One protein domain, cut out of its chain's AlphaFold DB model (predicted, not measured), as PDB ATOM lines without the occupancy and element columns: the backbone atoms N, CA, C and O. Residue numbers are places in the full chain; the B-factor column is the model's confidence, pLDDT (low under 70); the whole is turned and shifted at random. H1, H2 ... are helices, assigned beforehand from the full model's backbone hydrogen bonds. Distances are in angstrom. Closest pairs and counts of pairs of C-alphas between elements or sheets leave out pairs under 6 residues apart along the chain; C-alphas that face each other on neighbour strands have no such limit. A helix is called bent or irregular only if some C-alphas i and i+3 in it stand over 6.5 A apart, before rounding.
ATOM      1  N   LEU A  84     -26.227  15.775 223.557       94.75
ATOM      2  CA  LEU A  84     -26.051  16.904 222.647       94.75
ATOM      3  C   LEU A  84     -26.494  18.230 223.276       94.75
ATOM      4  O   LEU A  84     -25.749  19.206 223.225       94.75
ATOM      5  N   SER A  85     -27.687  18.279 223.872       95.44
ATOM      6  CA  SER A  85     -28.219  19.521 224.448       95.44
ATOM      7  C   SER A  85     -27.438  19.982 225.673       95.44
ATOM      8  O   SER A  85     -27.293  21.181 225.878       95.44
ATOM      9  N   GLU A  86     -26.926  19.049 226.480       96.56
ATOM     10  CA  GLU A  86     -26.061  19.366 227.623       96.56
ATOM     11  C   GLU A  86     -24.748  19.984 227.144       96.56
ATOM     12  O   GLU A  86     -24.377  21.075 227.576       96.56
ATOM     13  N   ARG A  87     -24.108  19.362 226.149       97.06
ATOM     14  CA  ARG A  87     -22.890  19.902 225.544       97.06
ATOM     15  C   ARG A  87     -23.126  21.250 224.860       97.06
ATOM     16  O   ARG A  87     -22.279  22.137 224.939       97.06
ATOM     17  N   PHE A  88     -24.271  21.425 224.197       97.56
ATOM     18  CA  PHE A  88     -24.655  22.708 223.614       97.56
ATOM     19  C   PHE A  88     -24.820  23.789 224.673       97.56
ATOM     20  O   PHE A  88     -24.249  24.866 224.515       97.56
ATOM     21  N   LYS A  89     -25.514  23.484 225.774       97.31
ATOM     22  CA  LYS A  89     -25.672  24.400 226.903       97.31
ATOM     23  C   LYS A  89     -24.317  24.867 227.440       97.31
ATOM     24  O   LYS A  89     -24.094  26.069 227.535       97.31
ATOM     25  N   GLU A  90     -23.393  23.944 227.702       97.69
ATOM     26  CA  GLU A  90     -22.051  24.278 228.203       97.69
ATOM     27  C   GLU A  90     -21.275  25.207 227.257       97.69
ATOM     28  O   GLU A  90     -20.643  26.172 227.692       97.69
ATOM     29  N   VAL A  91     -21.306  24.929 225.949       97.75
ATOM     30  CA  VAL A  91     -20.616  25.759 224.948       97.75
ATOM     31  C   VAL A  91     -21.284  27.129 224.817       97.75
ATOM     32  O   VAL A  91     -20.588  28.146 224.774       97.75
ATOM     33  N   ALA A  92     -22.616  27.173 224.787       97.38
ATOM     34  CA  ALA A  92     -23.379  28.409 224.682       97.38
ATOM     35  C   ALA A  92     -23.154  29.326 225.893       97.38
ATOM     36  O   ALA A  92     -22.891  30.511 225.710       97.38
ATOM     37  N   GLU A  93     -23.152  28.787 227.116       96.81
ATOM     38  CA  GLU A  93     -22.883  29.553 228.341       96.81
ATOM     39  C   GLU A  93     -21.499  30.220 228.312       96.81
ATOM     40  O   GLU A  93     -21.365  31.397 228.656       96.81
ATOM     41  N   LYS A  94     -20.460  29.514 227.838       96.50
ATOM     42  CA  LYS A  94     -19.118  30.102 227.662       96.50
ATOM     43  C   LYS A  94     -19.130  31.251 226.646       96.50
ATOM     44  O   LYS A  94     -18.512  32.288 226.893       96.50
ATOM     45  N   LEU A  95     -19.811  31.068 225.511       95.50
ATOM     46  CA  LEU A  95     -19.899  32.066 224.439       95.50
ATOM     47  C   LEU A  95     -20.659  33.319 224.885       95.50
ATOM     48  O   LEU A  95     -20.186  34.436 224.672       95.50
ATOM     49  N   LEU A  96     -21.806  33.141 225.539       96.62
ATOM     50  CA  LEU A  96     -22.633  34.232 226.046       96.62
ATOM     51  C   LEU A  96     -21.907  35.014 227.139       96.62
ATOM     52  O   LEU A  96     -21.820  36.239 227.058       96.62
ATOM     53  N   LYS A  97     -21.242  34.318 228.069       96.31
ATOM     54  CA  LYS A  97     -20.377  34.948 229.073       96.31
ATOM     55  C   LYS A  97     -19.256  35.773 228.438       96.31
ATOM     56  O   LYS A  97     -18.993  36.886 228.885       96.31
ATOM     57  N   TYR A  98     -18.607  35.264 227.388       94.69
ATOM     58  CA  TYR A  98     -17.585  36.015 226.647       94.69
ATOM     59  C   TYR A  98     -18.153  37.288 225.997       94.69
ATOM     60  O   TYR A  98     -17.474  38.315 225.945       94.69
ATOM     61  N   ARG A  99     -19.410  37.246 225.540       94.44
ATOM     62  CA  ARG A  99     -20.142  38.399 224.995       94.44
ATOM     63  C   ARG A  99     -20.824  39.272 226.052       94.44
ATOM     64  O   ARG A  99     -21.431  40.265 225.670       94.44
ATOM     65  N   GLN A 100     -20.685  38.953 227.342       96.81
ATOM     66  CA  GLN A 100     -21.348  39.653 228.452       96.81
ATOM     67  C   GLN A 100     -22.880  39.667 228.311       96.81
ATOM     68  O   GLN A 100     -23.534  40.665 228.600       96.81
ATOM     69  N   LEU A 101     -23.439  38.554 227.836       96.75
ATOM     70  CA  LEU A 101     -24.875  38.331 227.719       96.75
ATOM     71  C   LEU A 101     -25.306  37.253 228.710       96.75
ATOM     72  O   LEU A 101     -24.615  36.247 228.876       96.75
ATOM     73  N   GLU A 102     -26.468  37.451 229.322       96.56
ATOM     74  CA  GLU A 102     -27.116  36.415 230.121       96.56
ATOM     75  C   GLU A 102     -27.825  35.407 229.198       96.56
ATOM     76  O   GLU A 102     -28.432  35.810 228.193       96.56
ATOM     77  N   PRO A 103     -27.753  34.098 229.501       96.31
ATOM     78  CA  PRO A 103     -28.484  33.092 228.747       96.31
ATOM     79  C   PRO A 103     -29.992  33.261 228.927       96.31
ATOM     80  O   PRO A 103     -30.475  33.535 230.025       96.31
ATOM     81  N   ALA A 104     -30.729  33.079 227.834       96.69
ATOM     82  CA  ALA A 104     -32.184  33.012 227.860       96.69
ATOM     83  C   ALA A 104     -32.697  31.805 228.675       96.69
ATOM     84  O   ALA A 104     -31.942  30.889 229.013       96.69
ATOM     85  N   GLU A 105     -33.997  31.802 228.985       93.56
ATOM     86  CA  GLU A 105     -34.610  30.787 229.852       93.56
ATOM     87  C   GLU A 105     -34.639  29.398 229.203       93.56
ATOM     88  O   GLU A 105     -34.396  28.388 229.871       93.56
ATOM     89  N   SER A 106     -34.918  29.330 227.897       94.56
ATOM     90  CA  SER A 106     -34.982  28.071 227.155       94.56
ATOM     91  C   SER A 106     -33.761  27.848 226.259       94.56
ATOM     92  O   SER A 106     -33.173  28.779 225.713       94.56
ATOM     93  N   LEU A 107     -33.401  26.578 226.025       95.38
ATOM     94  CA  LEU A 107     -32.289  26.244 225.124       95.38
ATOM     95  C   LEU A 107     -32.542  26.659 223.667       95.38
ATOM     96  O   LEU A 107     -31.585  26.926 222.946       95.38
ATOM     97  N   VAL A 108     -33.805  26.731 223.238       95.62
ATOM     98  CA  VAL A 108     -34.171  27.210 221.894       95.62
ATOM     99  C   VAL A 108     -33.851  28.700 221.755       95.62
ATOM    100  O   VAL A 108     -33.246  29.115 220.769       95.62
ATOM    101  N   GLU A 109     -34.175  29.506 222.766       96.56
ATOM    102  CA  GLU A 109     -33.820  30.930 222.785       96.56
ATOM    103  C   GLU A 109     -32.309  31.131 222.921       96.56
ATOM    104  O   GLU A 109     -31.743  31.987 222.246       96.56
ATOM    105  N   VAL A 110     -31.622  30.293 223.705       97.19
ATOM    106  CA  VAL A 110     -30.152  30.281 223.757       97.19
ATOM    107  C   VAL A 110     -29.554  29.967 222.379       97.19
ATOM    108  O   VAL A 110     -28.585  30.608 221.973       97.19
ATOM    109  N   ALA A 111     -30.132  29.038 221.611       96.94
ATOM    110  CA  ALA A 111     -29.720  28.782 220.230       96.94
ATOM    111  C   ALA A 111     -29.935  29.996 219.320       96.94
ATOM    112  O   ALA A 111     -29.056  30.304 218.514       96.94
ATOM    113  N   ALA A 112     -31.031  30.738 219.489       96.62
ATOM    114  CA  ALA A 112     -31.241  31.999 218.783       96.62
ATOM    115  C   ALA A 112     -30.182  33.055 219.156       96.62
ATOM    116  O   ALA A 112     -29.590  33.653 218.257       96.62
ATOM    117  N   GLN A 113     -29.861  33.216 220.448       96.69
ATOM    118  CA  GLN A 113     -28.797  34.122 220.902       96.69
ATOM    119  C   GLN A 113     -27.436  33.736 220.303       96.69
ATOM    120  O   GLN A 113     -26.718  34.588 219.784       96.69
ATOM    121  N   VAL A 114     -27.080  32.445 220.325       96.19
ATOM    122  CA  VAL A 114     -25.830  31.946 219.726       96.19
ATOM    123  C   VAL A 114     -25.806  32.204 218.217       96.19
ATOM    124  O   VAL A 114     -24.790  32.661 217.692       96.19
ATOM    125  N   LYS A 115     -26.918  31.963 217.514       94.62
ATOM    126  CA  LYS A 115     -27.052  32.242 216.077       94.62
ATOM    127  C   LYS A 115     -26.820  33.723 215.766       94.62
ATOM    128  O   LYS A 115     -26.155  34.030 214.780       94.62
ATOM    129  N   GLU A 116     -27.327  34.624 216.604       93.50
ATOM    130  CA  GLU A 116     -27.170  36.073 216.453       93.50
ATOM    131  C   GLU A 116     -25.718  36.526 216.682       93.50
ATOM    132  O   GLU A 116     -25.126  37.174 215.821       93.50
ATOM    133  N   ILE A 117     -25.095  36.130 217.797       92.94
ATOM    134  CA  ILE A 117     -23.747  36.609 218.171       92.94
ATOM    135  C   ILE A 117     -22.602  35.950 217.389       92.94
ATOM    136  O   ILE A 117     -21.483  36.480 217.371       92.94
ATOM    137  N   CYS A 118     -22.846  34.767 216.818       90.94
ATOM    138  CA  CYS A 118     -21.877  34.009 216.025       90.94
ATOM    139  C   CYS A 118     -22.191  34.031 214.520       90.94
ATOM    140  O   CYS A 118     -21.447  33.436 213.740       90.94
ATOM    141  N   GLY A 119     -23.261  34.706 214.093       85.31
ATOM    142  CA  GLY A 119     -23.579  34.860 212.678       85.31
ATOM    143  C   GLY A 119     -22.431  35.533 211.900       85.31
ATOM    144  O   GLY A 119     -21.749  36.407 212.443       85.31
ATOM    145  N   PRO A 120     -22.169  35.133 210.642       74.75
ATOM    146  CA  PRO A 120     -21.153  35.767 209.805       74.75
ATOM    147  C   PRO A 120     -21.439  37.266 209.614       74.75
ATOM    148  O   PRO A 120     -22.554  37.675 209.312       74.75
ATOM    149  N   SER A 121     -20.407  38.104 209.750       58.97
ATOM    150  CA  SER A 121     -20.530  39.568 209.829       58.97
ATOM    151  C   SER A 121     -20.580  40.311 208.479       58.97
ATOM    152  O   SER A 121     -20.255  41.497 208.433       58.97
ATOM    153  N   ARG A 122     -20.901  39.647 207.358       52.97
ATOM    154  CA  ARG A 122     -20.978  40.280 206.024       52.97
ATOM    155  C   ARG A 122     -22.093  39.676 205.174       52.97
ATOM    156  O   ARG A 122     -22.112  38.462 204.982       52.97
ATOM    157  N   GLU A 123     -22.925  40.540 204.594       51.94
ATOM    158  CA  GLU A 123     -23.679  40.230 203.376       51.94
ATOM    159  C   GLU A 123     -22.673  39.892 202.267       51.94
ATOM    160  O   GLU A 123     -21.681  40.598 202.065       51.94
ATOM    161  N   TYR A 124     -22.866  38.756 201.608       44.03
ATOM    162  CA  TYR A 124     -22.012  38.291 200.524       44.03
ATOM    163  C   TYR A 124     -22.809  38.259 199.230       44.03
ATOM    164  O   TYR A 124     -23.802  37.544 199.127       44.03
ATOM    165  N   GLU A 125     -22.322  39.007 198.248       46.50
ATOM    166  CA  GLU A 125     -22.814  39.072 196.874       46.50
ATOM    167  C   GLU A 125     -22.044  38.068 196.001       46.50
ATOM    168  O   GLU A 125     -21.188  38.450 195.205       46.50
ATOM    169  N   GLY A 126     -22.259  36.766 196.181       46.53
ATOM    170  CA  GLY A 126     -21.634  35.791 195.289       46.53
ATOM    171  C   GLY A 126     -22.540  34.626 194.956       46.53
ATOM    172  O   GLY A 126     -23.130  34.003 195.837       46.53
ATOM    173  N   ASP A 127     -22.585  34.330 193.663       45.16
ATOM    174  CA  ASP A 127     -23.268  33.188 193.080       45.16
ATOM    175  C   ASP A 127     -22.489  31.905 193.380       45.16
ATOM    176  O   ASP A 127     -21.515  31.570 192.707       45.16
ATOM    177  N   THR A 128     -22.917  31.147 194.386       46.88
ATOM    178  CA  THR A 128     -22.455  29.767 194.571       46.88
ATOM    179  C   THR A 128     -23.631  28.823 194.395       46.88
ATOM    180  O   THR A 128     -24.561  28.830 195.197       46.88
ATOM    181  N   HIS A 129     -23.561  28.015 193.338       47.56
ATOM    182  CA  HIS A 129     -24.641  27.162 192.835       47.56
ATOM    183  C   HIS A 129     -24.753  25.809 193.574       47.56
ATOM    184  O   HIS A 129     -25.554  24.958 193.206       47.56
ATOM    185  N   TYR A 130     -23.961  25.574 194.630       51.56
ATOM    186  CA  TYR A 130     -24.066  24.354 195.433       51.56
ATOM    187  C   TYR A 130     -23.808  24.630 196.913       51.56
ATOM    188  O   TYR A 130     -22.746  25.124 197.294       51.56
ATOM    189  N   LEU A 131     -24.783  24.313 197.764       57.47
ATOM    190  CA  LEU A 131     -24.831  24.870 199.113       57.47
ATOM    191  C   LEU A 131     -23.744  24.363 200.069       57.47
ATOM    192  O   LEU A 131     -23.260  25.105 200.921       57.47
ATOM    193  N   TRP A 132     -23.290  23.123 199.876       64.06
ATOM    194  CA  TRP A 132     -22.162  22.554 200.621       64.06
ATOM    195  C   TRP A 132     -20.826  23.266 200.337       64.06
ATOM    196  O   TRP A 132     -19.820  22.959 200.973       64.06
ATOM    197  N   GLN A 133     -20.811  24.224 199.402       63.94
ATOM    198  CA  GLN A 133     -19.648  25.033 199.039       63.94
ATOM    199  C   GLN A 133     -19.692  26.463 199.607       63.94
ATOM    200  O   GLN A 133     -18.705  27.179 199.439       63.94
ATOM    201  N   ASP A 134     -20.759  26.878 200.315       71.81
ATOM    202  CA  ASP A 134     -20.783  28.146 201.073       71.81
ATOM    203  C   ASP A 134     -20.891  27.906 202.587       71.81
ATOM    204  O   ASP A 134     -21.987  27.898 203.161       71.81
ATOM    205  N   PRO A 135     -19.748  27.781 203.287       67.88
ATOM    206  CA  PRO A 135     -19.745  27.485 204.710       67.88
ATOM    207  C   PRO A 135     -20.406  28.552 205.602       67.88
ATOM    208  O   PRO A 135     -20.680  28.269 206.767       67.88
ATOM    209  N   ARG A 136     -20.703  29.761 205.095       70.81
ATOM    210  CA  ARG A 136     -21.414  30.799 205.872       70.81
ATOM    211  C   ARG A 136     -22.907  30.510 205.968       70.81
ATOM    212  O   ARG A 136     -23.479  30.659 207.045       70.81
ATOM    213  N   ARG A 137     -23.522  30.055 204.870       79.88
ATOM    214  CA  ARG A 137     -24.915  29.577 204.872       79.88
ATOM    215  C   ARG A 137     -25.057  28.340 205.755       79.88
ATOM    216  O   ARG A 137     -26.019  28.245 206.514       79.88
ATOM    217  N   LEU A 138     -24.050  27.461 205.741       83.50
ATOM    218  CA  LEU A 138     -24.036  26.252 206.569       83.50
ATOM    219  C   LEU A 138     -24.172  26.559 208.065       83.50
ATOM    220  O   LEU A 138     -24.891  25.838 208.745       83.50
ATOM    221  N   PHE A 139     -23.568  27.634 208.589       89.12
ATOM    222  CA  PHE A 139     -23.754  27.992 210.002       89.12
ATOM    223  C   PHE A 139     -25.227  28.260 210.334       89.12
ATOM    224  O   PHE A 139     -25.756  27.697 211.291       89.12
ATOM    225  N   TYR A 140     -25.908  29.093 209.542       90.06
ATOM    226  CA  TYR A 140     -27.305  29.440 209.806       90.06
ATOM    227  C   TYR A 140     -28.247  28.253 209.671       90.06
ATOM    228  O   TYR A 140     -29.162  28.126 210.485       90.06
ATOM    229  N   ILE A 141     -27.996  27.386 208.694       89.88
ATOM    230  CA  ILE A 141     -28.754  26.151 208.498       89.88
ATOM    231  C   ILE A 141     -28.517  25.220 209.679       89.88
ATOM    232  O   ILE A 141     -29.467  24.837 210.347       89.88
ATOM    233  N   MET A 142     -27.267  24.934 210.040       92.69
ATOM    234  CA  MET A 142     -26.989  24.055 211.177       92.69
ATOM    235  C   MET A 142     -27.539  24.608 212.499       92.69
ATOM    236  O   MET A 142     -27.992  23.833 213.337       92.69
ATOM    237  N   MET A 143     -27.575  25.933 212.679       94.56
ATOM    238  CA  MET A 143     -28.251  26.547 213.824       94.56
ATOM    239  C   MET A 143     -29.777  26.406 213.766       94.56
ATOM    240  O   MET A 143     -30.384  26.163 214.803       94.56
ATOM    241  N   ASP A 144     -30.409  26.524 212.594       95.19
ATOM    242  CA  ASP A 144     -31.850  26.264 212.437       95.19
ATOM    243  C   ASP A 144     -32.184  24.792 212.729       95.19
ATOM    244  O   ASP A 144     -33.136  24.502 213.448       95.19
ATOM    245  N   HIS A 145     -31.332  23.865 212.291       95.44
ATOM    246  CA  HIS A 145     -31.453  22.441 212.594       95.44
ATOM    247  C   HIS A 145     -31.205  22.124 214.076       95.44
ATOM    248  O   HIS A 145     -31.881  21.261 214.633       95.44
ATOM    249  N   MET A 146     -30.278  22.823 214.742       96.31
ATOM    250  CA  MET A 146     -30.107  22.742 216.197       96.31
ATOM    251  C   MET A 146     -31.371  23.220 216.918       96.31
ATOM    252  O   MET A 146     -31.847  22.541 217.825       96.31
ATOM    253  N   SER A 147     -31.950  24.350 216.504       96.19
ATOM    254  CA  SER A 147     -33.212  24.833 217.074       96.19
ATOM    255  C   SER A 147     -34.348  23.834 216.860       96.19
ATOM    256  O   SER A 147     -35.031  23.493 217.822       96.19
ATOM    257  N   ALA A 148     -34.488  23.291 215.645       95.69
ATOM    258  CA  ALA A 148     -35.467  22.251 215.334       95.69
ATOM    259  C   ALA A 148     -35.252  20.994 216.189       95.69
ATOM    260  O   ALA A 148     -36.210  20.426 216.701       95.69
ATOM    261  N   TYR A 149     -34.003  20.587 216.419       95.25
ATOM    262  CA  TYR A 149     -33.681  19.479 217.313       95.25
ATOM    263  C   TYR A 149     -34.127  19.745 218.757       95.25
ATOM    264  O   TYR A 149     -34.799  18.911 219.368       95.25
ATOM    265  N   LEU A 150     -33.785  20.912 219.306       94.75
ATOM    266  CA  LEU A 150     -34.141  21.289 220.674       94.75
ATOM    267  C   LEU A 150     -35.664  21.405 220.849       94.75
ATOM    268  O   LEU A 150     -36.207  20.954 221.857       94.75
ATOM    269  N   GLU A 151     -36.361  21.967 219.865       92.94
ATOM    270  CA  GLU A 151     -37.811  22.147 219.892       92.94
ATOM    271  C   GLU A 151     -38.563  20.832 219.666       92.94
ATOM    272  O   GLU A 151     -39.447  20.470 220.440       92.94
ATOM    273  N   LEU A 152     -38.210  20.087 218.622       91.12
ATOM    274  CA  LEU A 152     -38.977  18.921 218.208       91.12
ATOM    275  C   LEU A 152     -38.564  17.682 218.984       91.12
ATOM    276  O   LEU A 152     -39.439  16.951 219.439       91.12
ATOM    277  N   GLU A 153     -37.271  17.423 219.171       90.00
ATOM    278  CA  GLU A 153     -36.813  16.169 219.782       90.00
ATOM    279  C   GLU A 153     -36.815  16.191 221.306       90.00
ATOM    280  O   GLU A 153     -37.051  15.151 221.916       90.00
ATOM    281  N   LEU A 154     -36.610  17.359 221.924       88.62
ATOM    282  CA  LEU A 154     -36.677  17.525 223.384       88.62
ATOM    283  C   LEU A 154     -37.984  18.186 223.834       88.62
ATOM    284  O   LEU A 154     -38.512  17.920 224.919       88.62
ATOM    285  N   GLY A 155     -38.554  19.046 222.991       83.06
ATOM    286  CA  GLY A 155     -39.767  19.781 223.323       83.06
ATOM    287  C   GLY A 155     -41.063  18.992 223.126       83.06
ATOM    288  O   GLY A 155     -42.070  19.396 223.704       83.06
ATOM    289  N   THR A 156     -41.066  17.858 222.419       81.94
ATOM    290  CA  THR A 156     -42.285  17.050 222.217       81.94
ATOM    291  C   THR A 156     -42.228  15.704 222.953       81.94
ATOM    292  O   THR A 156     -41.158  15.100 223.060       81.94
TER     293      THR A 156
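What this domain is: This is residues 84 to 156 of the 384 residues of the protein "Putative methyltransferase" of Phycisphaerales bacterium (UniProt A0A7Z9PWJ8). Look first for a helical hairpin: the longest helix, H3, lies side by side with H2 and runs the opposite way, and H1 packs on H2, crossing it at a steep tilt, while its first residues come near the last part of H3. The long loop between H2 and H3, residues 119 to 134, makes a wide bow at one end of the molecule, and within it residues 127 to 133 stick out free. You are reading 73 residues with three named helices, in the chain order H1, H2, H3, and no named strand; the class is all helix, with 47 of the printed residues in the named helices. The whole is only just loose, close to compact, with a radius of gyration of the C-alphas of 13.7 A, and its outline is flat, spanning 38 by 31 by 16 A.

How they stand to each other: Begin with H3, residues 135 to 154, the longest helix. Next find H2, residues 107 to 118, which touches H3 with 11 pairs of C-alphas within 8 A. Their closest C-alphas are those of Val 108 and Ser 147, 5.5 A apart. The two form a helical hairpin, two helices that follow each other in the chain and run opposite ways, here at a shallow tilt of 10 degrees. Their centres are 10.1 A apart. Now go outward to H1, residues 84 to 98, which touches H2 with 7 pairs of C-alphas within 8 A. Their closest C-alphas are those of Ala 92 and Val 114, 6.6 A apart. These two helices run the same way at a steep tilt of 47 degrees, with 10.0 A from centre to centre. H1 and H3 are close but not clearly touching: look at the C-alphas of Ser 85 and Leu 150, the closest of the two, 7.2 A apart. They run opposite ways at a steep tilt of 56 degrees, and their centres are 14.9 A apart. In the backbone, each O i to N i+4 pair of H1 and H2 is within hydrogen-bond range; in H3 this holds for 14 of 16 pairs.

Where its parts are: Find C-alpha 135 at (-19.745, 27.485, 204.710), where H3 begins; from there the helix runs 27.1 A through its 20 residues to C-alpha 154 at (-36.677, 17.525, 223.384). H2 has 12 residues, from Leu 107 to Cys 118, and measures 15.9 A from first to last C-alpha. H1 begins at the first printed residue, with C-alpha 84 at (-26.051, 16.904, 222.647), and runs 21.3 A through its 15 residues to Tyr 98. None of the three helices is bent or irregular.

The domain as a whole: The two C-alphas farthest apart are those of Glu 125, in the loop, and Thr 156, the last printed residue, at 38.8 A. From Leu 84 to Thr 156, the first and last printed C-alphas, you cross 16.2 A. The printed part runs from residue 84 to residue 156 and has no cut. The link from H1 to H2 is short, with 8 residues between them, and the link from H2 to H3 is long, with 16 residues, whose C-alphas lie 8 to 24 A from the mean of the C-alphas. In the B-factor column the mean pLDDT of the printed part is 85.2. It is 97 for H1, 95 for H2 and 89 for H3. Look for the low values, under 70, at residues 121 to 133 and at residue 135: this predicted model has low confidence there, in most of the long loop and at the first residue of H3.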